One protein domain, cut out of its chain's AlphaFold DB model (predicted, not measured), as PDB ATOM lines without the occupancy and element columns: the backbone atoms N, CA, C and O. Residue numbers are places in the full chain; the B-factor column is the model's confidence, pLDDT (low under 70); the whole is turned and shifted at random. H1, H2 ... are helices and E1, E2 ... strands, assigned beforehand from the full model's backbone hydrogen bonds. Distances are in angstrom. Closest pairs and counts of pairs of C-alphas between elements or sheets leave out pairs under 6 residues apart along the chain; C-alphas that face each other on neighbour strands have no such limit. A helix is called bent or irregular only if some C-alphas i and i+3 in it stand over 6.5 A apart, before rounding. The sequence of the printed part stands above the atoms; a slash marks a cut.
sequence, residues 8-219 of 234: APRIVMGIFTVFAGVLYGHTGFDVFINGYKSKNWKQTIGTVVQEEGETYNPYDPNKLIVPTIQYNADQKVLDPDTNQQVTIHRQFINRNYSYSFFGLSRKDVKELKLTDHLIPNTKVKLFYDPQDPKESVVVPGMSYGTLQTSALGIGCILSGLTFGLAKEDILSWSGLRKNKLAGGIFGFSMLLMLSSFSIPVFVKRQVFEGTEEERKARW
ATOM      1  N   ALA A   8      -8.344  25.197 -47.295       69.25
ATOM      2  CA  ALA A   8      -7.745  24.455 -48.406       69.25
ATOM      3  C   ALA A   8      -6.549  23.567 -47.991       69.25
ATOM      4  O   ALA A   8      -6.550  22.393 -48.361       69.25
ATOM      5  N   PRO A   9      -5.587  24.022 -47.158       80.81
ATOM      6  CA  PRO A   9      -4.458  23.177 -46.752       80.81
ATOM      7  C   PRO A   9      -4.875  21.957 -45.915       80.81
ATOM      8  O   PRO A   9      -4.296  20.884 -46.055       80.81
ATOM      9  N   ARG A  10      -5.911  22.101 -45.076       77.75
ATOM     10  CA  ARG A  10      -6.423  21.029 -44.202       77.75
ATOM     11  C   ARG A  10      -7.126  19.933 -44.991       77.75
ATOM     12  O   ARG A  10      -6.888  18.754 -44.750       77.75
ATOM     13  N   ILE A  11      -7.941  20.325 -45.969       81.81
ATOM     14  CA  ILE A  11      -8.618  19.388 -46.871       81.81
ATOM     15  C   ILE A  11      -7.586  18.622 -47.703       81.81
ATOM     16  O   ILE A  11      -7.659  17.401 -47.793       81.81
ATOM     17  N   VAL A  12      -6.584  19.321 -48.245       85.75
ATOM     18  CA  VAL A  12      -5.495  18.704 -49.015       85.75
ATOM     19  C   VAL A  12      -4.703  17.709 -48.155       85.75
ATOM     20  O   VAL A  12      -4.521  16.565 -48.563       85.75
ATOM     21  N   MET A  13      -4.308  18.091 -46.936       84.56
ATOM     22  CA  MET A  13      -3.636  17.193 -45.986       84.56
ATOM     23  C   MET A  13      -4.500  15.974 -45.630       84.56
ATOM     24  O   MET A  13      -3.997  14.849 -45.581       84.56
ATOM     25  N   GLY A  14      -5.802  16.182 -45.418       87.44
ATOM     26  CA  GLY A  14      -6.759  15.112 -45.151       87.44
ATOM     27  C   GLY A  14      -6.838  14.104 -46.296       87.44
ATOM     28  O   GLY A  14      -6.706  12.905 -46.061       87.44
ATOM     29  N   ILE A  15      -6.952  14.584 -47.539       88.75
ATOM     30  CA  ILE A  15      -6.970  13.745 -48.746       88.75
ATOM     31  C   ILE A  15      -5.673  12.942 -48.875       88.75
ATOM     32  O   ILE A  15      -5.733  11.729 -49.069       88.75
ATOM     33  N   PHE A  16      -4.508  13.577 -48.715       90.62
ATOM     34  CA  PHE A  16      -3.224  12.872 -48.787       90.62
ATOM     35  C   PHE A  16      -3.092  11.792 -47.712       90.62
ATOM     36  O   PHE A  16      -2.600  10.702 -47.997       90.62
ATOM     37  N   THR A  17      -3.569  12.062 -46.496       89.25
ATOM     38  CA  THR A  17      -3.497  11.101 -45.387       89.25
ATOM     39  C   THR A  17      -4.449   9.922 -45.613       89.25
ATOM     40  O   THR A  17      -4.071   8.777 -45.372       89.25
ATOM     41  N   VAL A  18      -5.654  10.166 -46.148       90.88
ATOM     42  CA  VAL A  18      -6.570   9.094 -46.573       90.88
ATOM     43  C   VAL A  18      -5.934   8.257 -47.677       90.88
ATOM     44  O   VAL A  18      -5.926   7.034 -47.576       90.88
ATOM     45  N   PHE A  19      -5.367   8.891 -48.703       91.06
ATOM     46  CA  PHE A  19      -4.756   8.180 -49.822       91.06
ATOM     47  C   PHE A  19      -3.563   7.325 -49.376       91.06
ATOM     48  O   PHE A  19      -3.476   6.154 -49.742       91.06
ATOM     49  N   ALA A  20      -2.698   7.867 -48.514       87.69
ATOM     50  CA  ALA A  20      -1.613   7.114 -47.893       87.69
ATOM     51  C   ALA A  20      -2.144   5.919 -47.086       87.69
ATOM     52  O   ALA A  20      -1.621   4.814 -47.209       87.69
ATOM     53  N   GLY A  21      -3.216   6.115 -46.310       87.06
ATOM     54  CA  GLY A  21      -3.849   5.048 -45.541       87.06
ATOM     55  C   GLY A  21      -4.462   3.945 -46.408       87.06
ATOM     56  O   GLY A  21      -4.299   2.769 -46.092       87.06
ATOM     57  N   VAL A  22      -5.108   4.303 -47.522       87.88
ATOM     58  CA  VAL A  22      -5.663   3.345 -48.494       87.88
ATOM     59  C   VAL A  22      -4.549   2.555 -49.175       87.88
ATOM     60  O   VAL A  22      -4.623   1.329 -49.204       87.88
ATOM     61  N   LEU A  23      -3.505   3.225 -49.672       84.94
ATOM     62  CA  LEU A  23      -2.364   2.550 -50.297       84.94
ATOM     63  C   LEU A  23      -1.693   1.571 -49.329       84.94
ATOM     64  O   LEU A  23      -1.464   0.417 -49.682       84.94
ATOM     65  N   TYR A  24      -1.429   2.010 -48.097       77.88
ATOM     66  CA  TYR A  24      -0.742   1.193 -47.099       77.88
ATOM     67  C   TYR A  24      -1.616   0.040 -46.578       77.88
ATOM     68  O   TYR A  24      -1.133  -1.074 -46.394       77.88
ATOM     69  N   GLY A  25      -2.919   0.277 -46.392       77.06
ATOM     70  CA  GLY A  25      -3.869  -0.750 -45.958       77.06
ATOM     71  C   GLY A  25      -4.165  -1.797 -47.035       77.06
ATOM     72  O   GLY A  25      -4.312  -2.978 -46.719       77.06
ATOM     73  N   HIS A  26      -4.209  -1.398 -48.313       78.69
ATOM     74  CA  HIS A  26      -4.542  -2.315 -49.402       78.69
ATOM     75  C   HIS A  26      -3.468  -3.391 -49.605       78.69
ATOM     76  O   HIS A  26      -3.819  -4.555 -49.793       78.69
ATOM     77  N   THR A  27      -2.182  -3.041 -49.489       69.25
ATOM     78  CA  THR A  27      -1.068  -3.973 -49.761       69.25
ATOM     79  C   THR A  27      -1.027  -5.210 -48.861       69.25
ATOM     80  O   THR A  27      -0.335  -6.170 -49.188       69.25
ATOM     81  N   GLY A  28      -1.762  -5.218 -47.746       65.75
ATOM     82  CA  GLY A  28      -1.787  -6.352 -46.828       65.75
ATOM     83  C   GLY A  28      -3.102  -7.125 -46.788       65.75
ATOM     84  O   GLY A  28      -3.076  -8.283 -46.372       65.75
ATOM     85  N   PHE A  29      -4.237  -6.521 -47.161       72.81
ATOM     86  CA  PHE A  29      -5.568  -7.009 -46.767       72.81
ATOM     87  C   PHE A  29      -5.875  -8.435 -47.244       72.81
ATOM     88  O   PHE A  29      -6.289  -9.267 -46.436       72.81
ATOM     89  N   ASP A  30      -5.590  -8.751 -48.507       71.56
ATOM     90  CA  ASP A  30      -5.823 -10.089 -49.065       71.56
ATOM     91  C   ASP A  30      -4.982 -11.152 -48.346       71.56
ATOM     92  O   ASP A  30      -5.490 -12.204 -47.958       71.56
ATOM     93  N   VAL A  31      -3.723 -10.826 -48.031       70.38
ATOM     94  CA  VAL A  31      -2.823 -11.690 -47.250       70.38
ATOM     95  C   VAL A  31      -3.366 -11.925 -45.837       70.38
ATOM     96  O   VAL A  31      -3.243 -13.025 -45.304       70.38
ATOM     97  N   PHE A  32      -4.011 -10.932 -45.216       72.44
ATOM     98  CA  PHE A  32      -4.663 -11.126 -43.917       72.44
ATOM     99  C   PHE A  32      -5.898 -11.997 -43.993       72.44
ATOM    100  O   PHE A  32      -6.065 -12.859 -43.134       72.44
ATOM    101  N   ILE A  33      -6.755 -11.798 -44.991       76.31
ATOM    102  CA  ILE A  33      -7.946 -12.627 -45.161       76.31
ATOM    103  C   ILE A  33      -7.544 -14.078 -45.433       76.31
ATOM    104  O   ILE A  33      -8.083 -14.982 -44.790       76.31
ATOM    105  N   ASN A  34      -6.558 -14.303 -46.301       73.88
ATOM    106  CA  ASN A  34      -6.027 -15.634 -46.594       73.88
ATOM    107  C   ASN A  34      -5.353 -16.236 -45.355       73.88
ATOM    108  O   ASN A  34      -5.671 -17.357 -44.957       73.88
ATOM    109  N   GLY A  35      -4.535 -15.451 -44.649       73.88
ATOM    110  CA  GLY A  35      -3.967 -15.823 -43.356       73.88
ATOM    111  C   GLY A  35      -5.047 -16.226 -42.350       73.88
ATOM    112  O   GLY A  35      -4.983 -17.307 -41.784       73.88
ATOM    113  N   TYR A  36      -6.100 -15.438 -42.160       76.56
ATOM    114  CA  TYR A  36      -7.178 -15.755 -41.223       76.56
ATOM    115  C   TYR A  36      -7.953 -17.024 -41.617       76.56
ATOM    116  O   TYR A  36      -8.150 -17.903 -40.776       76.56
ATOM    117  N   LYS A  37      -8.350 -17.150 -42.892       82.44
ATOM    118  CA  LYS A  37      -9.078 -18.320 -43.419       82.44
ATOM    119  C   LYS A  37      -8.258 -19.605 -43.333       82.44
ATOM    120  O   LYS A  37      -8.814 -20.664 -43.038       82.44
ATOM    121  N   SER A  38      -6.940 -19.501 -43.503       79.88
ATOM    122  CA  SER A  38      -6.035 -20.654 -43.519       79.88
ATOM    123  C   SER A  38      -5.983 -21.470 -42.231       79.88
ATOM    124  O   SER A  38      -5.557 -22.622 -42.265       79.88
ATOM    125  N   LYS A  39      -6.501 -20.950 -41.109       79.50
ATOM    126  CA  LYS A  39      -6.690 -21.735 -39.874       79.50
ATOM    127  C   LYS A  39      -7.541 -22.988 -40.084       79.50
ATOM    128  O   LYS A  39      -7.355 -23.965 -39.369       79.50
ATOM    129  N   ASN A  40      -8.449 -22.950 -41.061       84.69
ATOM    130  CA  ASN A  40      -9.373 -24.039 -41.377       84.69
ATOM    131  C   ASN A  40      -9.060 -24.717 -42.720       84.69
ATOM    132  O   ASN A  40      -9.845 -25.535 -43.198       84.69
ATOM    133  N   TRP A  41      -7.955 -24.348 -43.366       86.50
ATOM    134  CA  TRP A  41      -7.550 -24.941 -44.635       86.50
ATOM    135  C   TRP A  41      -7.025 -26.365 -44.456       86.50
ATOM    136  O   TRP A  41      -6.577 -26.764 -43.376       86.50
ATOM    137  N   LYS A  42      -7.091 -27.148 -45.538       87.38
ATOM    138  CA  LYS A  42      -6.571 -28.518 -45.546       87.38
ATOM    139  C   LYS A  42      -5.047 -28.488 -45.458       87.38
ATOM    140  O   LYS A  42      -4.400 -27.637 -46.063       87.38
ATOM    141  N   GLN A  43      -4.486 -29.450 -44.732       87.62
ATOM    142  CA  GLN A  43      -3.042 -29.611 -44.583       87.62
ATOM    143  C   GLN A  43      -2.484 -30.566 -45.642       87.62
ATOM    144  O   GLN A  43      -3.127 -31.554 -45.993       87.62
ATOM    145  N   THR A  44      -1.279 -30.285 -46.129       88.50
ATOM    146  CA  THR A  44      -0.494 -31.171 -46.999       88.50
ATOM    147  C   THR A  44       0.999 -30.996 -46.727       88.50
ATOM    148  O   THR A  44       1.413 -30.104 -45.981       88.50
ATOM    149  N   ILE A  45       1.813 -31.857 -47.331       87.62
ATOM    150  CA  ILE A  45       3.270 -31.768 -47.288       87.62
ATOM    151  C   ILE A  45       3.771 -31.304 -48.650       87.62
ATOM    152  O   ILE A  45       3.524 -31.950 -49.670       87.62
ATOM    153  N   GLY A  46       4.499 -30.192 -48.652       85.44
ATOM    154  CA  GLY A  46       5.226 -29.715 -49.818       85.44
ATOM    155  C   GLY A  46       6.714 -29.988 -49.722       85.44
ATOM    156  O   GLY A  46       7.264 -30.268 -48.655       85.44
ATOM    157  N   THR A  47       7.365 -29.902 -50.872       86.25
ATOM    158  CA  THR A  47       8.810 -30.017 -51.030       86.25
ATOM    159  C   THR A  47       9.319 -28.729 -51.639       86.25
ATOM    160  O   THR A  47       8.809 -28.282 -52.664       86.25
ATOM    161  N   VAL A  48      10.308 -28.125 -50.999       79.81
ATOM    162  CA  VAL A  48      10.979 -26.940 -51.531       79.81
ATOM    163  C   VAL A  48      11.770 -27.361 -52.763       79.81
ATOM    164  O   VAL A  48      12.556 -28.305 -52.695       79.81
ATOM    165  N   VAL A  49      11.559 -26.683 -53.881       82.50
ATOM    166  CA  VAL A  49      12.226 -26.966 -55.152       82.50
ATOM    167  C   VAL A  49      13.028 -25.760 -55.609       82.50
ATOM    168  O   VAL A  49      12.670 -24.612 -55.352       82.50
ATOM    169  N   GLN A  50      14.138 -26.046 -56.276       74.50
ATOM    170  CA  GLN A  50      14.962 -25.050 -56.943       74.50
ATOM    171  C   GLN A  50      14.460 -24.917 -58.383       74.50
ATOM    172  O   GLN A  50      14.333 -25.932 -59.070       74.50
ATOM    173  N   GLU A  51      14.134 -23.702 -58.827       68.69
ATOM    174  CA  GLU A  51      13.722 -23.489 -60.217       68.69
ATOM    175  C   GLU A  51      14.914 -23.660 -61.173       68.69
ATOM    176  O   GLU A  51      16.057 -23.326 -60.842       68.69
ATOM    177  N   GLU A  52      14.660 -24.209 -62.364       66.00
ATOM    178  CA  GLU A  52      15.696 -24.388 -63.386       66.00
ATOM    179  C   GLU A  52      16.339 -23.044 -63.759       66.00
ATOM    180  O   GLU A  52      15.656 -22.071 -64.067       66.00
ATOM    181  N   GLY A  53      17.674 -22.995 -63.749       65.56
ATOM    182  CA  GLY A  53      18.441 -21.783 -64.062       65.56
ATOM    183  C   GLY A  53      18.707 -20.861 -62.867       65.56
ATOM    184  O   GLY A  53      19.513 -19.937 -62.989       65.56
ATOM    185  N   GLU A  54      18.123 -21.132 -61.699       64.00
ATOM    186  CA  GLU A  54      18.470 -20.433 -60.463       64.00
ATOM    187  C   GLU A  54      19.455 -21.258 -59.635       64.00
ATOM    188  O   GLU A  54      19.201 -22.416 -59.325       64.00
ATOM    189  N   THR A  55      20.589 -20.678 -59.238       61.22
ATOM    190  CA  THR A  55      21.497 -21.270 -58.245       61.22
ATOM    191  C   THR A  55      21.171 -20.737 -56.858       61.22
ATOM    192  O   THR A  55      21.228 -19.531 -56.617       61.22
ATOM    193  N   TYR A  56      20.857 -21.647 -55.935       59.22
ATOM    194  CA  TYR A  56      20.651 -21.313 -54.533       59.22
ATOM    195  C   TYR A  56      21.942 -20.752 -53.915       59.22
ATOM    196  O   TYR A  56      22.906 -21.485 -53.699       59.22
ATOM    197  N   ASN A  57      21.959 -19.449 -53.625       62.09
ATOM    198  CA  ASN A  57      23.005 -18.795 -52.847       62.09
ATOM    199  C   ASN A  57      22.366 -18.055 -51.656       62.09
ATOM    200  O   ASN A  57      21.842 -16.958 -51.838       62.09
ATOM    201  N   PRO A  58      22.427 -18.614 -50.435       56.03
ATOM    202  CA  PRO A  58      21.820 -18.013 -49.244       56.03
ATOM    203  C   PRO A  58      22.556 -16.754 -48.751       56.03
ATOM    204  O   PRO A  58      22.168 -16.152 -47.753       56.03
ATOM    205  N   TYR A  59      23.648 -16.362 -49.410       61.56
ATOM    206  CA  TYR A  59      24.456 -15.204 -49.043       61.56
ATOM    207  C   TYR A  59      24.475 -14.121 -50.122       61.56
ATOM    208  O   TYR A  59      25.224 -13.159 -49.977       61.56
ATOM    209  N   ASP A  60      23.682 -14.256 -51.190       61.62
ATOM    210  CA  ASP A  60      23.560 -13.215 -52.208       61.62
ATOM    211  C   ASP A  60      22.639 -12.089 -51.696       61.62
ATOM    212  O   ASP A  60      21.425 -12.281 -51.603       61.62
ATOM    213  N   PRO A  61      23.173 -10.900 -51.357       52.56
ATOM    214  CA  PRO A  61      22.357  -9.797 -50.857       52.56
ATOM    215  C   PRO A  61      21.433  -9.206 -51.933       52.56
ATOM    216  O   PRO A  61      20.513  -8.466 -51.592       52.56
ATOM    217  N   ASN A  62      21.672  -9.516 -53.214       51.25
ATOM    218  CA  ASN A  62      20.902  -9.009 -54.348       51.25
ATOM    219  C   ASN A  62      19.814  -9.987 -54.811       51.25
ATOM    220  O   ASN A  62      18.974  -9.611 -55.629       51.25
ATOM    221  N   LYS A  63      19.806 -11.226 -54.302       51.00
ATOM    222  CA  LYS A  63      18.794 -12.235 -54.624       51.00
ATOM    223  C   LYS A  63      18.031 -12.643 -53.378       51.00
ATOM    224  O   LYS A  63      18.454 -13.497 -52.603       51.00
ATOM    225  N   LEU A  64      16.843 -12.070 -53.227       49.53
ATOM    226  CA  LEU A  64      15.855 -12.587 -52.292       49.53
ATOM    227  C   LEU A  64      15.257 -13.854 -52.919       49.53
ATOM    228  O   LEU A  64      14.293 -13.777 -53.674       49.53
ATOM    229  N   ILE A  65      15.887 -15.009 -52.688       51.41
ATOM    230  CA  ILE A  65      15.410 -16.285 -53.237       51.41
ATOM    231  C   ILE A  65      14.120 -16.651 -52.520       51.41
ATOM    232  O   ILE A  65      14.144 -17.158 -51.398       51.41
ATOM    233  N   VAL A  66      12.999 -16.372 -53.176       58.56
ATOM    234  CA  VAL A  66      11.662 -16.792 -52.775       58.56
ATOM    235  C   VAL A  66      11.559 -18.306 -53.014       58.56
ATOM    236  O   VAL A  66      11.628 -18.740 -54.161       58.56
ATOM    237  N   PRO A  67      11.462 -19.147 -51.969       64.00
ATOM    238  CA  PRO A  67      11.474 -20.584 -52.126       64.00
ATOM    239  C   PRO A  67      10.202 -21.010 -52.832       64.00
ATOM    240  O   PRO A  67       9.089 -20.683 -52.420       64.00
ATOM    241  N   THR A  68      10.389 -21.775 -53.893       76.44
ATOM    242  CA  THR A  68       9.286 -22.384 -54.609       76.44
ATOM    243  C   THR A  68       8.927 -23.683 -53.906       76.44
ATOM    244  O   THR A  68       9.807 -24.493 -53.613       76.44
ATOM    245  N   ILE A  69       7.647 -23.896 -53.600       77.00
ATOM    246  CA  ILE A  69       7.206 -25.123 -52.934       77.00
ATOM    247  C   ILE A  69       6.256 -25.898 -53.837       77.00
ATOM    248  O   ILE A  69       5.212 -25.391 -54.247       77.00
ATOM    249  N   GLN A  70       6.614 -27.150 -54.109       86.38
ATOM    250  CA  GLN A  70       5.821 -28.098 -54.876       86.38
ATOM    251  C   GLN A  70       5.054 -29.019 -53.926       86.38
ATOM    252  O   GLN A  70       5.643 -29.626 -53.030       86.38
ATOM    253  N   TYR A  71       3.744 -29.146 -54.102       86.75
ATOM    254  CA  TYR A  71       2.894 -29.980 -53.250       86.75
ATOM    255  C   TYR A  71       1.750 -30.591 -54.046       86.75
ATOM    256  O   TYR A  71       1.382 -30.083 -55.102       86.75
ATOM    257  N   ASN A  72       1.172 -31.673 -53.528       87.44
ATOM    258  CA  ASN A  72      -0.041 -32.244 -54.094       87.44
ATOM    259  C   ASN A  72      -1.256 -31.844 -53.251       87.44
ATOM    260  O   ASN A  72      -1.196 -31.842 -52.016       87.44
ATOM    261  N   ALA A  73      -2.348 -31.498 -53.925       86.75
ATOM    262  CA  ALA A  73      -3.586 -31.059 -53.305       86.75
ATOM    263  C   ALA A  73      -4.812 -31.513 -54.101       86.75
ATOM    264  O   ALA A  73      -4.756 -31.762 -55.309       86.75
ATOM    265  N   ASP A  74      -5.932 -31.599 -53.393       86.50
ATOM    266  CA  ASP A  74      -7.232 -31.894 -53.978       86.50
ATOM    267  C   ASP A  74      -7.796 -30.640 -54.649       86.50
ATOM    268  O   ASP A  74      -7.894 -29.590 -54.014       86.50
ATOM    269  N   GLN A  75      -8.233 -30.759 -55.898       85.06
ATOM    270  CA  GLN A  75      -8.948 -29.717 -56.622       85.06
ATOM    271  C   GLN A  75     -10.340 -30.210 -57.001       85.06
ATOM    272  O   GLN A  75     -10.488 -31.265 -57.617       85.06
ATOM    273  N   LYS A  76     -11.367 -29.425 -56.673       84.06
ATOM    274  CA  LYS A  76     -12.712 -29.654 -57.202       84.06
ATOM    275  C   LYS A  76     -12.794 -29.098 -58.616       84.06
ATOM    276  O   LYS A  76     -12.552 -27.913 -58.829       84.06
ATOM    277  N   VAL A  77     -13.137 -29.949 -59.572       83.94
ATOM    278  CA  VAL A  77     -13.367 -29.568 -60.967       83.94
ATOM    279  C   VAL A  77     -14.742 -30.047 -61.404       83.94
ATOM    280  O   VAL A  77     -15.262 -31.035 -60.886       83.94
ATOM    281  N   LEU A  78     -15.342 -29.319 -62.339       87.75
ATOM    282  CA  LEU A  78     -16.567 -29.747 -62.993       87.75
ATOM    283  C   LEU A  78     -16.189 -30.767 -64.067       87.75
ATOM    284  O   LEU A  78     -15.385 -30.461 -64.948       87.75
ATOM    285  N   ASP A  79     -16.727 -31.972 -63.957       83.19
ATOM    286  CA  ASP A  79     -16.594 -32.991 -64.988       83.19
ATOM    287  C   ASP A  79     -17.409 -32.550 -66.220       83.19
ATOM    288  O   ASP A  79     -18.615 -32.315 -66.088       83.19
ATOM    289  N   PRO A  80     -16.779 -32.386 -67.398       83.94
ATOM    290  CA  PRO A  80     -17.465 -31.910 -68.595       83.94
ATOM    291  C   PRO A  80     -18.532 -32.885 -69.108       83.94
ATOM    292  O   PRO A  80     -19.486 -32.435 -69.741       83.94
ATOM    293  N   ASP A  81     -18.406 -34.183 -68.819       88.56
ATOM    294  CA  ASP A  81     -19.303 -35.214 -69.345       88.56
ATOM    295  C   ASP A  81     -20.530 -35.406 -68.447       88.56
ATOM    296  O   ASP A  81     -21.647 -35.616 -68.924       88.56
ATOM    297  N   THR A  82     -20.338 -35.313 -67.130       88.12
ATOM    298  CA  THR A  82     -21.406 -35.553 -66.145       88.12
ATOM    299  C   THR A  82     -21.987 -34.272 -65.549       88.12
ATOM    300  O   THR A  82     -23.037 -34.312 -64.907       88.12
ATOM    301  N   ASN A  83     -21.324 -33.129 -65.755       86.81
ATOM    302  CA  ASN A  83     -21.630 -31.841 -65.131       86.81
ATOM    303  C   ASN A  83     -21.674 -31.906 -63.588       86.81
ATOM    304  O   ASN A  83     -22.345 -31.107 -62.931       86.81
ATOM    305  N   GLN A  84     -20.976 -32.881 -62.996       86.06
ATOM    306  CA  GLN A  84     -20.862 -33.066 -61.551       86.06
ATOM    307  C   GLN A  84     -19.509 -32.566 -61.047       86.06
ATOM    308  O   GLN A  84     -18.512 -32.562 -61.768       86.06
ATOM    309  N   GLN A  85     -19.452 -32.134 -59.783       85.31
ATOM    310  CA  GLN A  85     -18.173 -31.810 -59.154       85.31
ATOM    311  C   GLN A  85     -17.438 -33.094 -58.776       85.31
ATOM    312  O   GLN A  85     -17.894 -33.847 -57.916       85.31
ATOM    313  N   VAL A  86     -16.260 -33.287 -59.359       85.12
ATOM    314  CA  VAL A  86     -15.329 -34.358 -59.002       85.12
ATOM    315  C   VAL A  86     -14.094 -33.767 -58.330       85.12
ATOM    316  O   VAL A  86     -13.704 -32.626 -58.585       85.12
ATOM    317  N   THR A  87     -13.482 -34.527 -57.423       84.12
ATOM    318  CA  THR A  87     -12.231 -34.127 -56.764       84.12
ATOM    319  C   THR A  87     -11.070 -34.845 -57.434       84.12
ATOM    320  O   THR A  87     -11.051 -36.073 -57.470       84.12
ATOM    321  N   ILE A  88     -10.107 -34.088 -57.953       83.38
ATOM    322  CA  ILE A  88      -8.892 -34.619 -58.575       83.38
ATOM    323  C   ILE A  88      -7.665 -34.241 -57.753       83.38
ATOM    324  O   ILE A  88      -7.600 -33.152 -57.189       83.38
ATOM    325  N   HIS A  89      -6.676 -35.127 -57.707       84.62
ATOM    326  CA  HIS A  89      -5.416 -34.862 -57.022       84.62
ATOM    327  C   HIS A  89      -4.411 -34.280 -58.020       84.62
ATOM    328  O   HIS A  89      -4.090 -34.921 -59.023       84.62
ATOM    329  N   ARG A  90      -3.950 -33.050 -57.786       82.62
ATOM    330  CA  ARG A  90      -3.032 -32.339 -58.684       82.62
ATOM    331  C   ARG A  90      -1.830 -31.796 -57.942       82.62
ATOM    332  O   ARG A  90      -1.886 -31.498 -56.753       82.62
ATOM    333  N   GLN A  91      -0.751 -31.648 -58.693       86.06
ATOM    334  CA  GLN A  91       0.453 -30.999 -58.226       86.06
ATOM    335  C   GLN A  91       0.371 -29.490 -58.469       86.06
ATOM    336  O   GLN A  91      -0.002 -29.044 -59.555       86.06
ATOM    337  N   PHE A  92       0.747 -28.719 -57.457       82.62
ATOM    338  CA  PHE A  92       0.780 -27.265 -57.460       82.62
ATOM    339  C   PHE A  92       2.182 -26.775 -57.124       82.62
ATOM    340  O   PHE A  92       2.960 -27.461 -56.458       82.62
ATOM    341  N   ILE A  93       2.486 -25.572 -57.603       76.06
ATOM    342  CA  ILE A  93       3.742 -24.874 -57.357       76.06
ATOM    343  C   ILE A  93       3.381 -23.501 -56.801       76.06
ATOM    344  O   ILE A  93       2.774 -22.692 -57.504       76.06
ATOM    345  N   ASN A  94       3.744 -23.239 -55.548       70.25
ATOM    346  CA  ASN A  94       3.632 -21.908 -54.966       70.25
ATOM    347  C   ASN A  94       4.974 -21.184 -55.119       70.25
ATOM    348  O   ASN A  94       5.971 -21.585 -54.519       70.25
ATOM    349  N   ARG A  95       4.970 -20.138 -55.953       61.53
ATOM    350  CA  ARG A  95       6.114 -19.254 -56.238       61.53
ATOM    351  C   ARG A  95       6.099 -17.966 -55.424       61.53
ATOM    352  O   ARG A  95       7.085 -17.246 -55.409       61.53
ATOM    353  N   ASN A  96       4.988 -17.652 -54.765       54.78
ATOM    354  CA  ASN A  96       4.806 -16.409 -54.024       54.78
ATOM    355  C   ASN A  96       5.032 -16.647 -52.532       54.78
ATOM    356  O   ASN A  96       4.204 -16.297 -51.690       54.78
ATOM    357  N   TYR A  97       6.179 -17.237 -52.193       51.97
ATOM    358  CA  TYR A  97       6.596 -17.320 -50.804       51.97
ATOM    359  C   TYR A  97       7.099 -15.951 -50.336       51.97
ATOM    360  O   TYR A  97       8.261 -15.573 -50.477       51.97
ATOM    361  N   SER A  98       6.208 -15.164 -49.752       42.97
ATOM    362  CA  SER A  98       6.646 -13.965 -49.057       42.97
ATOM    363  C   SER A  98       7.257 -14.382 -47.715       42.97
ATOM    364  O   SER A  98       6.531 -14.756 -46.798       42.97
ATOM    365  N   TYR A  99       8.587 -14.259 -47.564       43.22
ATOM    366  CA  TYR A  99       9.301 -14.304 -46.263       43.22
ATOM    367  C   TYR A  99       8.828 -13.257 -45.266       43.22
ATOM    368  O   TYR A  99       9.338 -13.170 -44.148       43.22
ATOM    369  N   SER A 100       7.861 -12.449 -45.662       39.09
ATOM    370  CA  SER A 100       7.144 -11.558 -44.792       39.09
ATOM    371  C   SER A 100       6.280 -12.388 -43.833       39.09
ATOM    372  O   SER A 100       5.055 -12.331 -43.842       39.09
ATOM    373  N   PHE A 101       6.937 -13.105 -42.917       46.22
ATOM    374  CA  PHE A 101       6.548 -13.165 -41.517       46.22
ATOM    375  C   PHE A 101       6.475 -11.722 -41.038       46.22
ATOM    376  O   PHE A 101       7.392 -11.195 -40.410       46.22
ATOM    377  N   PHE A 102       5.437 -11.025 -41.478       44.91
ATOM    378  CA  PHE A 102       5.351  -9.604 -41.301       44.91
ATOM    379  C   PHE A 102       5.314  -9.355 -39.783       44.91
ATOM    380  O   PHE A 102       4.341  -9.724 -39.124       44.91
ATOM    381  N   GLY A 103       6.400  -8.813 -39.224       40.19
ATOM    382  CA  GLY A 103       6.533  -8.495 -37.798       40.19
ATOM    383  C   GLY A 103       7.645  -9.215 -37.019       40.19
ATOM    384  O   GLY A 103       7.859  -8.839 -35.870       40.19
ATOM    385  N   LEU A 104       8.371 -10.190 -37.589       44.09
ATOM    386  CA  LEU A 104       9.558 -10.777 -36.939       44.09
ATOM    387  C   LEU A 104      10.844 -10.082 -37.407       44.09
ATOM    388  O   LEU A 104      11.068  -9.907 -38.603       44.09
ATOM    389  N   SER A 105      11.714  -9.687 -36.472       45.75
ATOM    390  CA  SER A 105      13.035  -9.161 -36.828       45.75
ATOM    391  C   SER A 105      13.962 -10.290 -37.295       45.75
ATOM    392  O   SER A 105      13.786 -11.447 -36.918       45.75
ATOM    393  N   ARG A 106      15.032  -9.970 -38.036       52.25
ATOM    394  CA  ARG A 106      16.062 -10.960 -38.423       52.25
ATOM    395  C   ARG A 106      16.655 -11.712 -37.218       52.25
ATOM    396  O   ARG A 106      17.097 -12.847 -37.349       52.25
ATOM    397  N   LYS A 107      16.677 -11.083 -36.039       54.19
ATOM    398  CA  LYS A 107      17.096 -11.718 -34.781       54.19
ATOM    399  C   LYS A 107      16.103 -12.798 -34.344       54.19
ATOM    400  O   LYS A 107      16.532 -13.881 -33.963       54.19
ATOM    401  N   ASP A 108      14.811 -12.506 -34.439       52.44
ATOM    402  CA  ASP A 108      13.735 -13.424 -34.066       52.44
ATOM    403  C   ASP A 108      13.702 -14.638 -35.020       52.44
ATOM    404  O   ASP A 108      13.632 -15.780 -34.574       52.44
ATOM    405  N   VAL A 109      13.871 -14.419 -36.328       53.56
ATOM    406  CA  VAL A 109      13.962 -15.501 -37.334       53.56
ATOM    407  C   VAL A 109      15.094 -16.486 -36.999       53.56
ATOM    408  O   VAL A 109      14.867 -17.697 -36.943       53.56
ATOM    409  N   LYS A 110      16.286 -15.970 -36.662       56.69
ATOM    410  CA  LYS A 110      17.438 -16.783 -36.231       56.69
ATOM    411  C   LYS A 110      17.176 -17.565 -34.942       56.69
ATOM    412  O   LYS A 110      17.594 -18.716 -34.838       56.69
ATOM    413  N   GLU A 111      16.513 -16.953 -33.965       55.12
ATOM    414  CA  GLU A 111      16.202 -17.578 -32.672       55.12
ATOM    415  C   GLU A 111      15.204 -18.738 -32.820       55.12
ATOM    416  O   GLU A 111      15.342 -19.762 -32.151       55.12
ATOM    417  N   LEU A 112      14.269 -18.641 -33.770       52.28
ATOM    418  CA  LEU A 112      13.340 -19.728 -34.093       52.28
ATOM    419  C   LEU A 112      13.960 -20.847 -34.922       52.28
ATOM    420  O   LEU A 112      13.283 -21.834 -35.202       52.28
ATOM    421  N   LYS A 113      15.214 -20.686 -35.365       54.88
ATOM    422  CA  LYS A 113      15.811 -21.528 -36.408       54.88
ATOM    423  C   LYS A 113      14.903 -21.638 -37.641       54.88
ATOM    424  O   LYS A 113      15.010 -22.613 -38.384       54.88
ATOM    425  N   LEU A 114      14.024 -20.649 -37.865       52.56
ATOM    426  CA  LEU A 114      13.360 -20.514 -39.151       52.56
ATOM    427  C   LEU A 114      14.507 -20.264 -40.112       52.56
ATOM    428  O   LEU A 114      15.265 -19.308 -39.945       52.56
ATOM    429  N   THR A 115      14.715 -21.177 -41.048       51.12
ATOM    430  CA  THR A 115      15.801 -20.991 -41.990       51.12
ATOM    431  C   THR A 115      15.498 -19.709 -42.765       51.12
ATOM    432  O   THR A 115      14.445 -19.628 -43.398       51.12
ATOM    433  N   ASP A 116      16.407 -18.720 -42.704       49.62
ATOM    434  CA  ASP A 116      16.360 -17.484 -43.516       49.62
ATOM    435  C   ASP A 116      16.122 -17.824 -45.004       49.62
ATOM    436  O   ASP A 116      15.605 -17.012 -45.766       49.62
ATOM    437  N   HIS A 117      16.470 -19.060 -45.383       57.28
ATOM    438  CA  HIS A 117      16.270 -19.662 -46.681       57.28
ATOM    439  C   HIS A 117      15.810 -21.120 -46.548       57.28
ATOM    440  O   HIS A 117      16.499 -21.927 -45.927       57.28
ATOM    441  N   LEU A 118      14.673 -21.484 -47.146       64.50
ATOM    442  CA  LEU A 118      14.283 -22.892 -47.252       64.50
ATOM    443  C   LEU A 118      15.251 -23.625 -48.197       64.50
ATOM    444  O   LEU A 118      15.332 -23.295 -49.379       64.50
ATOM    445  N   ILE A 119      15.979 -24.622 -47.688       71.06
ATOM    446  CA  ILE A 119      16.914 -25.417 -48.498       71.06
ATOM    447  C   ILE A 119      16.104 -26.279 -49.485       71.06
ATOM    448  O   ILE A 119      15.103 -26.877 -49.066       71.06
ATOM    449  N   PRO A 120      16.512 -26.404 -50.763       77.56
ATOM    450  CA  PRO A 120      15.899 -27.356 -51.685       77.56
ATOM    451  C   PRO A 120      15.793 -28.764 -51.080       77.56
ATOM    452  O   PRO A 120      16.677 -29.211 -50.353       77.56
ATOM    453  N   ASN A 121      14.703 -29.465 -51.385       80.00
ATOM    454  CA  ASN A 121      14.294 -30.761 -50.827       80.00
ATOM    455  C   ASN A 121      13.786 -30.747 -49.376       80.00
ATOM    456  O   ASN A 121      13.347 -31.789 -48.882       80.00
ATOM    457  N   THR A 122      13.761 -29.593 -48.701       77.12
ATOM    458  CA  THR A 122      13.133 -29.487 -47.375       77.12
ATOM    459  C   THR A 122      11.639 -29.802 -47.473       77.12
ATOM    460  O   THR A 122      10.940 -29.289 -48.353       77.12
ATOM    461  N   LYS A 123      11.145 -30.643 -46.558       81.75
ATOM    462  CA  LYS A 123       9.715 -30.925 -46.398       81.75
ATOM    463  C   LYS A 123       9.093 -29.882 -45.483       81.75
ATOM    464  O   LYS A 123       9.550 -29.678 -44.360       81.75
ATOM    465  N   VAL A 124       8.042 -29.239 -45.969       77.50
ATOM    466  CA  VAL A 124       7.339 -28.176 -45.248       77.50
ATOM    467  C   VAL A 124       5.861 -28.500 -45.157       77.50
ATOM    468  O   VAL A 124       5.263 -29.039 -46.094       77.50
ATOM    469  N   LYS A 125       5.270 -28.183 -44.008       80.56
ATOM    470  CA  LYS A 125       3.825 -28.276 -43.834       80.56
ATOM    471  C   LYS A 125       3.180 -27.088 -44.538       80.56
ATOM    472  O   LYS A 125       3.604 -25.950 -44.355       80.56
ATOM    473  N   LEU A 126       2.155 -27.360 -45.334       80.06
ATOM    474  CA  LEU A 126       1.387 -26.358 -46.063       80.06
ATOM    475  C   LEU A 126      -0.093 -26.486 -45.756       80.06
ATOM    476  O   LEU A 126      -0.611 -27.577 -45.527       80.06
ATOM    477  N   PHE A 127      -0.764 -25.348 -45.820       84.38
ATOM    478  CA  PHE A 127      -2.196 -25.185 -45.675       84.38
ATOM    479  C   PHE A 127      -2.695 -24.579 -46.978       84.38
ATOM    480  O   PHE A 127      -2.202 -23.523 -47.365       84.38
ATOM    481  N   TYR A 128      -3.625 -25.235 -47.667       85.06
ATOM    482  CA  TYR A 128      -4.126 -24.782 -48.968       85.06
ATOM    483  C   TYR A 128      -5.644 -24.610 -48.965       85.06
ATOM    484  O   TYR A 128      -6.364 -25.362 -48.293       85.06
ATOM    485  N   ASP A 129      -6.135 -23.640 -49.736       85.81
ATOM    486  CA  ASP A 129      -7.571 -23.448 -49.906       85.81
ATOM    487  C   ASP A 129      -8.155 -24.599 -50.754       85.81
ATOM    488  O   ASP A 129      -7.749 -24.793 -51.899       85.81
ATOM    489  N   PRO A 130      -9.113 -25.396 -50.246       83.50
ATOM    490  CA  PRO A 130      -9.722 -26.469 -51.032       83.50
ATOM    491  C   PRO A 130     -10.573 -25.970 -52.216       83.50
ATOM    492  O   PRO A 130     -10.945 -26.780 -53.067       83.50
ATOM    493  N   GLN A 131     -10.941 -24.685 -52.252       85.31
ATOM    494  CA  GLN A 131     -11.661 -24.058 -53.365       85.31
ATOM    495  C   GLN A 131     -10.704 -23.502 -54.424       85.31
ATOM    496  O   GLN A 131     -11.014 -23.578 -55.611       85.31
ATOM    497  N   ASP A 132      -9.535 -23.012 -54.008       84.44
ATOM    498  CA  ASP A 132      -8.446 -22.600 -54.896       84.44
ATOM    499  C   ASP A 132      -7.094 -23.130 -54.389       84.44
ATOM    500  O   ASP A 132      -6.370 -22.431 -53.681       84.44
ATOM    501  N   PRO A 133      -6.704 -24.364 -54.760       82.75
ATOM    502  CA  PRO A 133      -5.514 -24.999 -54.198       82.75
ATOM    503  C   PRO A 133      -4.188 -24.323 -54.556       82.75
ATOM    504  O   PRO A 133      -3.150 -24.751 -54.050       82.75
ATOM    505  N   LYS A 134      -4.197 -23.300 -55.425       80.19
ATOM    506  CA  LYS A 134      -3.033 -22.442 -55.699       80.19
ATOM    507  C   LYS A 134      -2.738 -21.497 -54.536       80.19
ATOM    508  O   LYS A 134      -1.575 -21.176 -54.303       80.19
ATOM    509  N   GLU A 135      -3.769 -21.088 -53.804       80.06
ATOM    510  CA  GLU A 135      -3.635 -20.300 -52.587       80.06
ATOM    511  C   GLU A 135      -3.184 -21.219 -51.451       80.06
ATOM    512  O   GLU A 135      -3.902 -22.125 -51.016       80.06
ATOM    513  N   SER A 136      -1.957 -21.007 -50.979       76.81
ATOM    514  CA  SER A 136      -1.400 -21.776 -49.873       76.81
ATOM    515  C   SER A 136      -0.476 -20.955 -48.985       76.81
ATOM    516  O   SER A 136       0.163 -19.997 -49.419       76.81
ATOM    517  N   VAL A 137      -0.407 -21.353 -47.716       74.31
ATOM    518  CA  VAL A 137       0.455 -20.758 -46.694       74.31
ATOM    519  C   VAL A 137       1.163 -21.850 -45.899       74.31
ATOM    520  O   VAL A 137       0.626 -22.933 -45.685       74.31
ATOM    521  N   VAL A 138       2.370 -21.569 -45.422       70.38
ATOM    522  CA  VAL A 138       3.117 -22.476 -44.527       70.38
ATOM    523  C   VAL A 138       2.745 -22.292 -43.057       70.38
ATOM    524  O   VAL A 138       2.888 -23.205 -42.249       70.38
ATOM    525  N   VAL A 139       2.240 -21.107 -42.712       71.19
ATOM    526  CA  VAL A 139       1.891 -20.732 -41.345       71.19
ATOM    527  C   VAL A 139       0.458 -20.207 -41.337       71.19
ATOM    528  O   VAL A 139       0.205 -19.097 -41.812       71.19
ATOM    529  N   PRO A 140      -0.504 -20.999 -40.840       70.56
ATOM    530  CA  PRO A 140      -1.903 -20.638 -40.906       70.56
ATOM    531  C   PRO A 140      -2.240 -19.604 -39.838       70.56
ATOM    532  O   PRO A 140      -1.674 -19.588 -38.745       70.56
ATOM    533  N   GLY A 141      -3.222 -18.755 -40.116       63.56
ATOM    534  CA  GLY A 141      -3.721 -17.786 -39.147       63.56
ATOM    535  C   GLY A 141      -2.883 -16.527 -38.983       63.56
ATOM    536  O   GLY A 141      -3.249 -15.702 -38.145       63.56
ATOM    537  N   MET A 142      -1.789 -16.371 -39.733       60.88
ATOM    538  CA  MET A 142      -0.775 -15.363 -39.433       60.88
ATOM    539  C   MET A 142      -0.456 -14.475 -40.630       60.88
ATOM    540  O   MET A 142       0.212 -14.880 -41.570       60.88
ATOM    541  N   SER A 143      -0.888 -13.217 -40.534       62.31
ATOM    542  CA  SER A 143      -0.294 -12.103 -41.276       62.31
ATOM    543  C   SER A 143      -0.253 -10.869 -40.373       62.31
ATOM    544  O   SER A 143      -1.068  -9.947 -40.474       62.31
ATOM    545  N   TYR A 144       0.651 -10.884 -39.392       61.38
ATOM    546  CA  TYR A 144       0.671  -9.863 -38.344       61.38
ATOM    547  C   TYR A 144       1.076  -8.486 -38.840       61.38
ATOM    548  O   TYR A 144       0.514  -7.501 -38.383       61.38
ATOM    549  N   GLY A 145       1.981  -8.360 -39.803       61.97
ATOM    550  CA  GLY A 145       2.208  -7.044 -40.388       61.97
ATOM    551  C   GLY A 145       1.211  -6.666 -41.473       61.97
ATOM    552  O   GLY A 145       1.157  -5.484 -41.796       61.97
ATOM    553  N   THR A 146       0.301  -7.552 -41.908       67.31
ATOM    554  CA  THR A 146      -0.972  -7.026 -42.419       67.31
ATOM    555  C   THR A 146      -1.770  -6.364 -41.298       67.31
ATOM    556  O   THR A 146      -2.301  -5.281 -41.513       67.31
ATOM    557  N   LEU A 147      -1.865  -6.952 -40.097       69.81
ATOM    558  CA  LEU A 147      -2.545  -6.280 -38.976       69.81
ATOM    559  C   LEU A 147      -1.879  -4.933 -38.651       69.81
ATOM    560  O   LEU A 147      -2.581  -3.953 -38.421       69.81
ATOM    561  N   GLN A 148      -0.546  -4.858 -38.706       73.94
ATOM    562  CA  GLN A 148       0.214  -3.612 -38.559       73.94
ATOM    563  C   GLN A 148      -0.122  -2.592 -39.646       73.94
ATOM    564  O   GLN A 148      -0.485  -1.459 -39.329       73.94
ATOM    565  N   THR A 149      -0.026  -2.982 -40.917       75.75
ATOM    566  CA  THR A 149      -0.297  -2.092 -42.056       75.75
ATOM    567  C   THR A 149      -1.764  -1.677 -42.125       75.75
ATOM    568  O   THR A 149      -2.056  -0.525 -42.432       75.75
ATOM    569  N   SER A 150      -2.686  -2.552 -41.719       80.44
ATOM    570  CA  SER A 150      -4.118  -2.261 -41.608       80.44
ATOM    571  C   SER A 150      -4.418  -1.307 -40.455       80.44
ATOM    572  O   SER A 150      -5.163  -0.352 -40.644       80.44
ATOM    573  N   ALA A 151      -3.828  -1.514 -39.271       83.75
ATOM    574  CA  ALA A 151      -4.008  -0.616 -38.129       83.75
ATOM    575  C   ALA A 151      -3.463   0.789 -38.432       83.75
ATOM    576  O   ALA A 151      -4.144   1.782 -38.169       83.75
ATOM    577  N   LEU A 152      -2.283   0.871 -39.062       85.62
ATOM    578  CA  LEU A 152      -1.723   2.135 -39.533       85.62
ATOM    579  C   LEU A 152      -2.608   2.763 -40.617       85.62
ATOM    580  O   LEU A 152      -2.960   3.933 -40.508       85.62
ATOM    581  N   GLY A 153      -3.024   1.983 -41.619       87.56
ATOM    582  CA  GLY A 153      -3.852   2.441 -42.733       87.56
ATOM    583  C   GLY A 153      -5.208   2.991 -42.284       87.56
ATOM    584  O   GLY A 153      -5.568   4.110 -42.646       87.56
ATOM    585  N   ILE A 154      -5.928   2.258 -41.426       88.75
ATOM    586  CA  ILE A 154      -7.194   2.706 -40.823       88.75
ATOM    587  C   ILE A 154      -6.962   3.957 -39.974       88.75
ATOM    588  O   ILE A 154      -7.733   4.913 -40.070       88.75
ATOM    589  N   GLY A 155      -5.888   3.985 -39.179       90.31
ATOM    590  CA  GLY A 155      -5.493   5.170 -38.424       90.31
ATOM    591  C   GLY A 155      -5.323   6.392 -39.331       90.31
ATOM    592  O   GLY A 155      -5.932   7.433 -39.086       90.31
ATOM    593  N   CYS A 156      -4.563   6.262 -40.418       90.62
ATOM    594  CA  CYS A 156      -4.359   7.324 -41.403       90.62
ATOM    595  C   CYS A 156      -5.675   7.776 -42.054       90.62
ATOM    596  O   CYS A 156      -5.925   8.978 -42.142       90.62
ATOM    597  N   ILE A 157      -6.557   6.847 -42.443       91.50
ATOM    598  CA  ILE A 157      -7.868   7.182 -43.020       91.50
ATOM    599  C   ILE A 157      -8.703   7.999 -42.030       91.50
ATOM    600  O   ILE A 157      -9.209   9.064 -42.381       91.50
ATOM    601  N   LEU A 158      -8.813   7.546 -40.780       91.88
ATOM    602  CA  LEU A 158      -9.587   8.241 -39.750       91.88
ATOM    603  C   LEU A 158      -8.999   9.620 -39.430       91.88
ATOM    604  O   LEU A 158      -9.744  10.596 -39.339       91.88
ATOM    605  N   SER A 159      -7.673   9.733 -39.327       89.00
ATOM    606  CA  SER A 159      -6.987  11.022 -39.170       89.00
ATOM    607  C   SER A 159      -7.270  11.963 -40.342       89.00
ATOM    608  O   SER A 159      -7.669  13.106 -40.127       89.00
ATOM    609  N   GLY A 160      -7.145  11.477 -41.580       89.19
ATOM    610  CA  GLY A 160      -7.376  12.274 -42.782       89.19
ATOM    611  C   GLY A 160      -8.823  12.756 -42.921       89.19
ATOM    612  O   GLY A 160      -9.052  13.930 -43.219       89.19
ATOM    613  N   LEU A 161      -9.802  11.899 -42.609       88.44
ATOM    614  CA  LEU A 161     -11.215  12.284 -42.533       88.44
ATOM    615  C   LEU A 161     -11.454  13.340 -41.449       88.44
ATOM    616  O   LEU A 161     -12.191  14.299 -41.672       88.44
ATOM    617  N   THR A 162     -10.798  13.206 -40.295       86.81
ATOM    618  CA  THR A 162     -10.930  14.188 -39.214       86.81
ATOM    619  C   THR A 162     -10.355  15.546 -39.632       86.81
ATOM    620  O   THR A 162     -11.006  16.569 -39.416       86.81
ATOM    621  N   PHE A 163      -9.198  15.578 -40.308       84.44
ATOM    622  CA  PHE A 163      -8.614  16.814 -40.847       84.44
ATOM    623  C   PHE A 163      -9.490  17.470 -41.920       84.44
ATOM    624  O   PHE A 163      -9.628  18.692 -41.928       84.44
ATOM    625  N   GLY A 164     -10.102  16.674 -42.801       80.69
ATOM    626  CA  GLY A 164     -10.957  17.179 -43.876       80.69
ATOM    627  C   GLY A 164     -12.315  17.711 -43.403       80.69
ATOM    628  O   GLY A 164     -12.839  18.652 -43.994       80.69
ATOM    629  N   LEU A 165     -12.885  17.134 -42.337       78.81
ATOM    630  CA  LEU A 165     -14.230  17.469 -41.845       78.81
ATOM    631  C   LEU A 165     -14.240  18.512 -40.716       78.81
ATOM    632  O   LEU A 165     -15.282  19.110 -40.428       78.81
ATOM    633  N   ALA A 166     -13.108  18.749 -40.051       77.44
ATOM    634  CA  ALA A 166     -13.042  19.690 -38.945       77.44
ATOM    635  C   ALA A 166     -13.109  21.156 -39.416       77.44
ATOM    636  O   ALA A 166     -12.224  21.665 -40.102       77.44
ATOM    637  N   LYS A 167     -14.153  21.874 -38.977       70.56
ATOM    638  CA  LYS A 167     -14.289  23.327 -39.206       70.56
ATOM    639  C   LYS A 167     -13.193  24.127 -38.490       70.56
ATOM    640  O   LYS A 167     -12.692  25.122 -39.016       70.56
ATOM    641  N   GLU A 168     -12.795  23.671 -37.308       72.06
ATOM    642  CA  GLU A 168     -11.747  24.275 -36.485       72.06
ATOM    643  C   GLU A 168     -10.412  23.537 -36.642       72.06
ATOM    644  O   GLU A 168     -10.364  22.416 -37.148       72.06
ATOM    645  N   ASP A 169      -9.320  24.175 -36.228       73.88
ATOM    646  CA  ASP A 169      -8.002  23.548 -36.237       73.88
ATOM    647  C   ASP A 169      -7.878  22.517 -35.102       73.88
ATOM    648  O   ASP A 169      -7.617  22.860 -33.946       73.88
ATOM    649  N   ILE A 170      -8.086  21.243 -35.439       73.00
ATOM    650  CA  ILE A 170      -7.977  20.104 -34.514       73.00
ATOM    651  C   ILE A 170      -6.534  19.737 -34.154       73.00
ATOM    652  O   ILE A 170      -6.334  18.868 -33.313       73.00
ATOM    653  N   LEU A 171      -5.531  20.393 -34.747       71.75
ATOM    654  CA  LEU A 171      -4.146  20.270 -34.286       71.75
ATOM    655  C   LEU A 171      -3.898  21.112 -33.028       71.75
ATOM    656  O   LEU A 171      -2.939  20.878 -32.296       71.75
ATOM    657  N   SER A 172      -4.785  22.069 -32.743       80.31
ATOM    658  CA  SER A 172      -4.734  22.869 -31.526       80.31
ATOM    659  C   SER A 172      -5.517  22.214 -30.383       80.31
ATOM    660  O   SER A 172      -6.612  21.673 -30.559       80.31
ATOM    661  N   TRP A 173      -4.991  22.326 -29.161       74.94
ATOM    662  CA  TRP A 173      -5.660  21.828 -27.952       74.94
ATOM    663  C   TRP A 173      -7.045  22.460 -27.738       74.94
ATOM    664  O   TRP A 173      -7.984  21.811 -27.270       74.94
ATOM    665  N   SER A 174      -7.192  23.736 -28.104       78.12
ATOM    666  CA  SER A 174      -8.463  24.456 -28.033       78.12
ATOM    667  C   SER A 174      -9.481  23.929 -29.050       78.12
ATOM    668  O   SER A 174     -10.644  23.764 -28.684       78.12
ATOM    669  N   GLY A 175      -9.062  23.595 -30.275       76.50
ATOM    670  CA  GLY A 175      -9.920  22.979 -31.291       76.50
ATOM    671  C   GLY A 175     -10.366  21.559 -30.929       76.50
ATOM    672  O   GLY A 175     -11.545  21.230 -31.072       76.50
ATOM    673  N   LEU A 176      -9.477  20.742 -30.351       76.00
ATOM    674  CA  LEU A 176      -9.832  19.408 -29.836       76.00
ATOM    675  C   LEU A 176     -10.891  19.475 -28.728       76.00
ATOM    676  O   LEU A 176     -11.836  18.686 -28.718       76.00
ATOM    677  N   ARG A 177     -10.766  20.437 -27.802       78.50
ATOM    678  CA  ARG A 177     -11.745  20.626 -26.717       78.50
ATOM    679  C   ARG A 177     -13.115  21.068 -27.221       78.50
ATOM    680  O   ARG A 177     -14.129  20.663 -26.651       78.50
ATOM    681  N   LYS A 178     -13.146  21.908 -28.254       82.56
ATOM    682  CA  LYS A 178     -14.385  22.425 -28.841       82.56
ATOM    683  C   LYS A 178     -15.108  21.377 -29.682       82.56
ATOM    684  O   LYS A 178     -16.331  21.297 -29.620       82.56
ATOM    685  N   ASN A 179     -14.374  20.528 -30.399       82.69
ATOM    686  CA  ASN A 179     -14.946  19.471 -31.226       82.69
ATOM    687  C   ASN A 179     -14.676  18.081 -30.632       82.69
ATOM    688  O   ASN A 179     -13.858  17.314 -31.138       82.69
ATOM    689  N   LYS A 180     -15.387  17.755 -29.542       83.00
ATOM    690  CA  LYS A 180     -15.196  16.514 -28.766       83.00
ATOM    691  C   LYS A 180     -15.266  15.238 -29.615       83.00
ATOM    692  O   LYS A 180     -14.502  14.312 -29.364       83.00
ATOM    693  N   LEU A 181     -16.157  15.187 -30.612       85.62
ATOM    694  CA  LEU A 181     -16.289  14.028 -31.502       85.62
ATOM    695  C   LEU A 181     -15.067  13.888 -32.417       85.62
ATOM    696  O   LEU A 181     -14.460  12.823 -32.457       85.62
ATOM    697  N   ALA A 182     -14.676  14.968 -33.104       84.38
ATOM    698  CA  ALA A 182     -13.496  14.966 -33.967       84.38
ATOM    699  C   ALA A 182     -12.217  14.669 -33.170       84.38
ATOM    700  O   ALA A 182     -11.398  13.862 -33.596       84.38
ATOM    701  N   GLY A 183     -12.079  15.247 -31.973       84.31
ATOM    702  CA  GLY A 183     -10.966  14.948 -31.076       84.31
ATOM    703  C   GLY A 183     -10.950  13.497 -30.591       84.31
ATOM    704  O   GLY A 183      -9.880  12.898 -30.515       84.31
ATOM    705  N   GLY A 184     -12.118  12.901 -30.330       86.56
ATOM    706  CA  GLY A 184     -12.241  11.481 -29.992       86.56
ATOM    707  C   GLY A 184     -11.824  10.558 -31.141       86.56
ATOM    708  O   GLY A 184     -11.036   9.640 -30.926       86.56
ATOM    709  N   ILE A 185     -12.291  10.830 -32.365       88.44
ATOM    710  CA  ILE A 185     -11.920  10.061 -33.567       88.44
ATOM    711  C   ILE A 185     -10.421  10.200 -33.849       88.44
ATOM    712  O   ILE A 185      -9.750   9.200 -34.106       88.44
ATOM    713  N   PHE A 186      -9.875  11.414 -33.739       87.75
ATOM    714  CA  PHE A 186      -8.445  11.650 -33.905       87.75
ATOM    715  C   PHE A 186      -7.622  10.893 -32.855       87.75
ATOM    716  O   PHE A 186      -6.695  10.166 -33.211       87.75
ATOM    717  N   GLY A 187      -8.000  10.973 -31.575       87.56
ATOM    718  CA  GLY A 187      -7.349  10.224 -30.499       87.56
ATOM    719  C   GLY A 187      -7.398   8.710 -30.714       87.56
ATOM    720  O   GLY A 187      -6.380   8.034 -30.581       87.56
ATOM    721  N   PHE A 188      -8.547   8.173 -31.129       90.38
ATOM    722  CA  PHE A 188      -8.682   6.760 -31.486       90.38
ATOM    723  C   PHE A 188      -7.794   6.377 -32.678       90.38
ATOM    724  O   PHE A 188      -7.127   5.345 -32.649       90.38
ATOM    725  N   SER A 189      -7.714   7.232 -33.700       91.81
ATOM    726  CA  SER A 189      -6.844   6.998 -34.853       91.81
ATOM    727  C   SER A 189      -5.360   6.972 -34.470       91.81
ATOM    728  O   SER A 189      -4.624   6.115 -34.951       91.81
ATOM    729  N   MET A 190      -4.932   7.830 -33.535       88.00
ATOM    730  CA  MET A 190      -3.576   7.806 -32.981       88.00
ATOM    731  C   MET A 190      -3.302   6.523 -32.204       88.00
ATOM    732  O   MET A 190      -2.235   5.939 -32.363       88.00
ATOM    733  N   LEU A 191      -4.265   6.041 -31.415       89.94
ATOM    734  CA  LEU A 191      -4.138   4.760 -30.717       89.94
ATOM    735  C   LEU A 191      -4.005   3.582 -31.691       89.94
ATOM    736  O   LEU A 191      -3.201   2.690 -31.436       89.94
ATOM    737  N   LEU A 192      -4.730   3.588 -32.816       87.62
ATOM    738  CA  LEU A 192      -4.581   2.575 -33.868       87.62
ATOM    739  C   LEU A 192      -3.206   2.630 -34.549       87.62
ATOM    740  O   LEU A 192      -2.578   1.597 -34.769       87.62
ATOM    741  N   MET A 193      -2.698   3.827 -34.847       87.56
ATOM    742  CA  MET A 193      -1.350   3.959 -35.407       87.56
ATOM    743  C   MET A 193      -0.276   3.532 -34.400       87.56
ATOM    744  O   MET A 193       0.668   2.841 -34.772       87.56
ATOM    745  N   LEU A 194      -0.423   3.886 -33.121       86.06
ATOM    746  CA  LEU A 194       0.505   3.482 -32.062       86.06
ATOM    747  C   LEU A 194       0.468   1.973 -31.806       86.06
ATOM    748  O   LEU A 194       1.519   1.353 -31.639       86.06
ATOM    749  N   SER A 195      -0.717   1.360 -31.825       81.50
ATOM    750  CA  SER A 195      -0.849  -0.085 -31.645       81.50
ATOM    751  C   SER A 195      -0.165  -0.858 -32.773       81.50
ATOM    752  O   SER A 195       0.389  -1.926 -32.508       81.50
ATOM    753  N   SER A 196      -0.069  -0.287 -33.980       80.75
ATOM    754  CA  SER A 196       0.705  -0.874 -35.079       80.75
ATOM    755  C   SER A 196       2.171  -1.154 -34.692       80.75
ATOM    756  O   SER A 196       2.702  -2.213 -35.023       80.75
ATOM    757  N   PHE A 197       2.801  -0.293 -33.884       77.62
ATOM    758  CA  PHE A 197       4.169  -0.500 -33.383       77.62
ATOM    759  C   PHE A 197       4.260  -1.541 -32.259       77.62
ATOM    760  O   PHE A 197       5.329  -2.100 -32.019       77.62
ATOM    761  N   SER A 198       3.150  -1.823 -31.573       76.06
ATOM    762  CA  SER A 198       3.080  -2.836 -30.510       76.06
ATOM    763  C   SER A 198       2.836  -4.256 -31.035       76.06
ATOM    764  O   SER A 198       3.154  -5.228 -30.349       76.06
ATOM    765  N   ILE A 199       2.321  -4.391 -32.262       69.88
ATOM    766  CA  ILE A 199       2.037  -5.692 -32.884       69.88
ATOM    767  C   ILE A 199       3.293  -6.576 -32.965       69.88
ATOM    768  O   ILE A 199       3.205  -7.713 -32.505       69.88
ATOM    769  N   PRO A 200       4.475  -6.104 -33.414       66.25
ATOM    770  CA  PRO A 200       5.703  -6.909 -33.399       66.25
ATOM    771  C   PRO A 200       6.062  -7.483 -32.018       66.25
ATOM    772  O   PRO A 200       6.474  -8.637 -31.908       66.25
ATOM    773  N   VAL A 201       5.850  -6.713 -30.944       70.62
ATOM    774  CA  VAL A 201       6.098  -7.169 -29.563       70.62
ATOM    775  C   VAL A 201       5.125  -8.284 -29.180       70.62
ATOM    776  O   VAL A 201       5.532  -9.293 -28.606       70.62
ATOM    777  N   PHE A 202       3.847  -8.141 -29.531       70.44
ATOM    778  CA  PHE A 202       2.847  -9.183 -29.299       70.44
ATOM    779  C   PHE A 202       3.152 -10.467 -30.084       70.44
ATOM    780  O   PHE A 202       3.021 -11.561 -29.535       70.44
ATOM    781  N   VAL A 203       3.608 -10.348 -31.336       65.06
ATOM    782  CA  VAL A 203       4.052 -11.498 -32.139       65.06
ATOM    783  C   VAL A 203       5.206 -12.198 -31.447       65.06
ATOM    784  O   VAL A 203       5.146 -13.406 -31.230       65.06
ATOM    785  N   LYS A 204       6.219 -11.440 -31.020       66.25
ATOM    786  CA  LYS A 204       7.343 -12.005 -30.282       66.25
ATOM    787  C   LYS A 204       6.861 -12.768 -29.042       66.25
ATOM    788  O   LYS A 204       7.272 -13.895 -28.795       66.25
ATOM    789  N   ARG A 205       5.905 -12.221 -28.304       70.75
ATOM    790  CA  ARG A 205       5.324 -12.910 -27.151       70.75
ATOM    791  C   ARG A 205       4.603 -14.210 -27.520       70.75
ATOM    792  O   ARG A 205       4.831 -15.228 -26.876       70.75
ATOM    793  N   GLN A 206       3.765 -14.213 -28.557       69.38
ATOM    794  CA  GLN A 206       3.042 -15.427 -28.964       69.38
ATOM    795  C   GLN A 206       3.963 -16.538 -29.473       69.38
ATOM    796  O   GLN A 206       3.664 -17.713 -29.260       69.38
ATOM    797  N   VAL A 207       5.062 -16.156 -30.122       65.00
ATOM    798  CA  VAL A 207       5.993 -17.078 -30.773       65.00
ATOM    799  C   VAL A 207       7.082 -17.580 -29.817       65.00
ATOM    800  O   VAL A 207       7.440 -18.756 -29.861       65.00
ATOM    801  N   PHE A 208       7.602 -16.721 -28.934       64.31
ATOM    802  CA  PHE A 208       8.800 -17.015 -28.137       64.31
ATOM    803  C   PHE A 208       8.542 -17.239 -26.653       64.31
ATOM    804  O   PHE A 208       9.297 -17.981 -26.027       64.31
ATOM    805  N   GLU A 209       7.520 -16.612 -26.071       72.50
ATOM    806  CA  GLU A 209       7.296 -16.703 -24.628       72.50
ATOM    807  C   GLU A 209       6.470 -17.941 -24.261       72.50
ATOM    808  O   GLU A 209       5.615 -18.397 -25.026       72.50
ATOM    809  N   GLY A 210       6.704 -18.453 -23.051       74.62
ATOM    810  CA  GLY A 210       5.997 -19.597 -22.478       74.62
ATOM    811  C   GLY A 210       6.722 -20.931 -22.642       74.62
ATOM    812  O   GLY A 210       7.835 -21.012 -23.168       74.62
ATOM    813  N   THR A 211       6.090 -21.997 -22.154       81.56
ATOM    814  CA  THR A 211       6.617 -23.364 -22.276       81.56
ATOM    815  C   THR A 211       6.532 -23.865 -23.723       81.56
ATOM    816  O   THR A 211       5.849 -23.290 -24.570       81.56
ATOM    817  N   GLU A 212       7.228 -24.956 -24.052       74.88
ATOM    818  CA  GLU A 212       7.134 -25.561 -25.388       74.88
ATOM    819  C   GLU A 212       5.702 -25.991 -25.739       74.88
ATOM    820  O   GLU A 212       5.262 -25.773 -26.866       74.88
ATOM    821  N   GLU A 213       4.963 -26.542 -24.777       76.81
ATOM    822  CA  GLU A 213       3.561 -26.936 -24.944       76.81
ATOM    823  C   GLU A 213       2.665 -25.730 -25.221       76.81
ATOM    824  O   GLU A 213       1.880 -25.733 -26.166       76.81
ATOM    825  N   GLU A 214       2.835 -24.660 -24.447       78.00
ATOM    826  CA  GLU A 214       2.101 -23.420 -24.651       78.00
ATOM    827  C   GLU A 214       2.404 -22.774 -26.009       78.00
ATOM    828  O   GLU A 214       1.497 -22.267 -26.674       78.00
ATOM    829  N   ARG A 215       3.671 -22.802 -26.444       71.94
ATOM    830  CA  ARG A 215       4.061 -22.329 -27.776       71.94
ATOM    831  C   ARG A 215       3.427 -23.185 -28.864       71.94
ATOM    832  O   ARG A 215       2.816 -22.622 -29.759       71.94
ATOM    833  N   LYS A 216       3.476 -24.517 -28.761       72.06
ATOM    834  CA  LYS A 216       2.829 -25.436 -29.719       72.06
ATOM    835  C   LYS A 216       1.307 -25.275 -29.771       72.06
ATOM    836  O   LYS A 216       0.710 -25.504 -30.817       72.06
ATOM    837  N   ALA A 217       0.679 -24.868 -28.669       72.00
ATOM    838  CA  ALA A 217      -0.751 -24.566 -28.634       72.00
ATOM    839  C   ALA A 217      -1.101 -23.240 -29.339       72.00
ATOM    840  O   ALA A 217      -2.196 -23.104 -29.883       72.00
ATOM    841  N   ARG A 218      -0.190 -22.256 -29.331       69.38
ATOM    842  CA  ARG A 218      -0.383 -20.929 -29.951       69.38
ATOM    843  C   ARG A 218       0.132 -20.839 -31.388       69.38
ATOM    844  O   ARG A 218      -0.391 -20.050 -32.172       69.38
ATOM    845  N   TRP A 219       1.160 -21.616 -31.715       67.38
ATOM    846  CA  TRP A 219       1.942 -21.537 -32.941       67.38
ATOM    847  C   TRP A 219       2.122 -22.921 -33.561       67.38
ATOM    848  O   TRP A 219       2.506 -23.880 -32.891       67.38
TER     849      TRP A 219
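What this domain is: This is residues 8 to 219 of the 234 residues of the protein "Predicted protein" of Naegleria gruberi (UniProt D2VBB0). Three long helical pieces, H1a, H3 and H5a, lie side by side in a row with H3 in the middle, neighbours running opposite ways; a strongly twisted four-stranded sheet lies past one end of the row and short H4 lies at the other. H1b joins the row to the sheet, whose long bent hairpin of E2 and E3 reaches beyond E1 and E4, while H5b leads from the row towards H6. The printed part has 212 residues, with six named helices and four named strands in the order H1 E1 E2 E3 H2 E4 H3 H4 H5 H6; the sheet order is E3 E2 E1 E4, antiparallel throughout, and the class is mixed, helices and strands. The whole is loose, with a radius of gyration of the C-alphas of 22.4 A and spans of 66 by 50 by 39 A.

How they stand to each other: H1, residues 8 to 40, was assigned as one helix by its hydrogen bonds but is bent, with C-alphas 27 and 30 7.8 A apart; its arms H1a, residues 8 to 27, and H1b, residues 30 to 40, stand at 39 degrees. E1, residues 42 to 49, E2, residues 68 to 78, and E3, residues 85 to 94, form a meander, each strand the antiparallel neighbour of the one before. N 47 and O 70 are 2.8 A apart across E1 and E2; N 75 and O 88 are 2.8 A apart across E2 and E3. E2 bends by 63 degrees at residue 71 and E3 by 64 degrees at residue 89. H2 is residues 106 to 111. E4, residues 123 to 128, is beside E1, with N 44 and O 126 at 2.9 A. H1b only grazes the sheet, with residues 34 to 40. H3, residues 144 to 165, touches H1a at a shallow tilt of 19 degrees, opposite ways; the closest C-alphas, of Gly 14 and Gly 160, are 3.7 A apart. H4 is residues 173 to 178. H5, residues 180 to 208, was also assigned as one helix by its hydrogen bonds but is bent, with C-alphas 197 and 200 6.6 A apart, into H5a, residues 180 to 197, and H5b, residues 200 to 208. H5a touches H3 at a shallow tilt of 23 degrees, the closest C-alphas being those of Gly 155 and Ser 189, 4.2 A apart. H4 and H5a only just touch, only at the corner, with 3 pairs of C-alphas within 8 A; Leu 176 and Gly 183 have the closest, 4.8 A apart. H5b touches H6, residues 212 to 218, at a steep tilt of 49 degrees; the closest C-alphas, of Val 207 and Arg 215, are 6.3 A apart. H2 is close to H5b but not clearly touching, with the C-alphas of Asp 108 and Lys 204 closest at 7.6 A. H1a and H5a are apart. Every O i to N i+4 pair is within hydrogen-bond range in H2, H3, H4, H5b and H6, against 15 of 16 in H1a, 5 of 7 in H1b and 13 of 14 in H5a.

Where its parts are: H1a begins at C-alpha 8, (-7.745, 24.455, -48.406), and is 29.2 A long; H3 is 31.3 A, H5a 26.2 A and E2 28.2 A. H6 ends at C-alpha 218, (-0.383, -20.929, -29.951).

The domain as a whole: The two C-alphas farthest apart, of Asp 81 and Ser 174, are 73.4 A apart. The printed part has no cut. The links E1 to E2, E3 to H2, H2 to E4 and E4 to H3 are long. The mean pLDDT of the printed part is 75.0; 60 residues are under 70, among them 51 to 67 and 95 to 118.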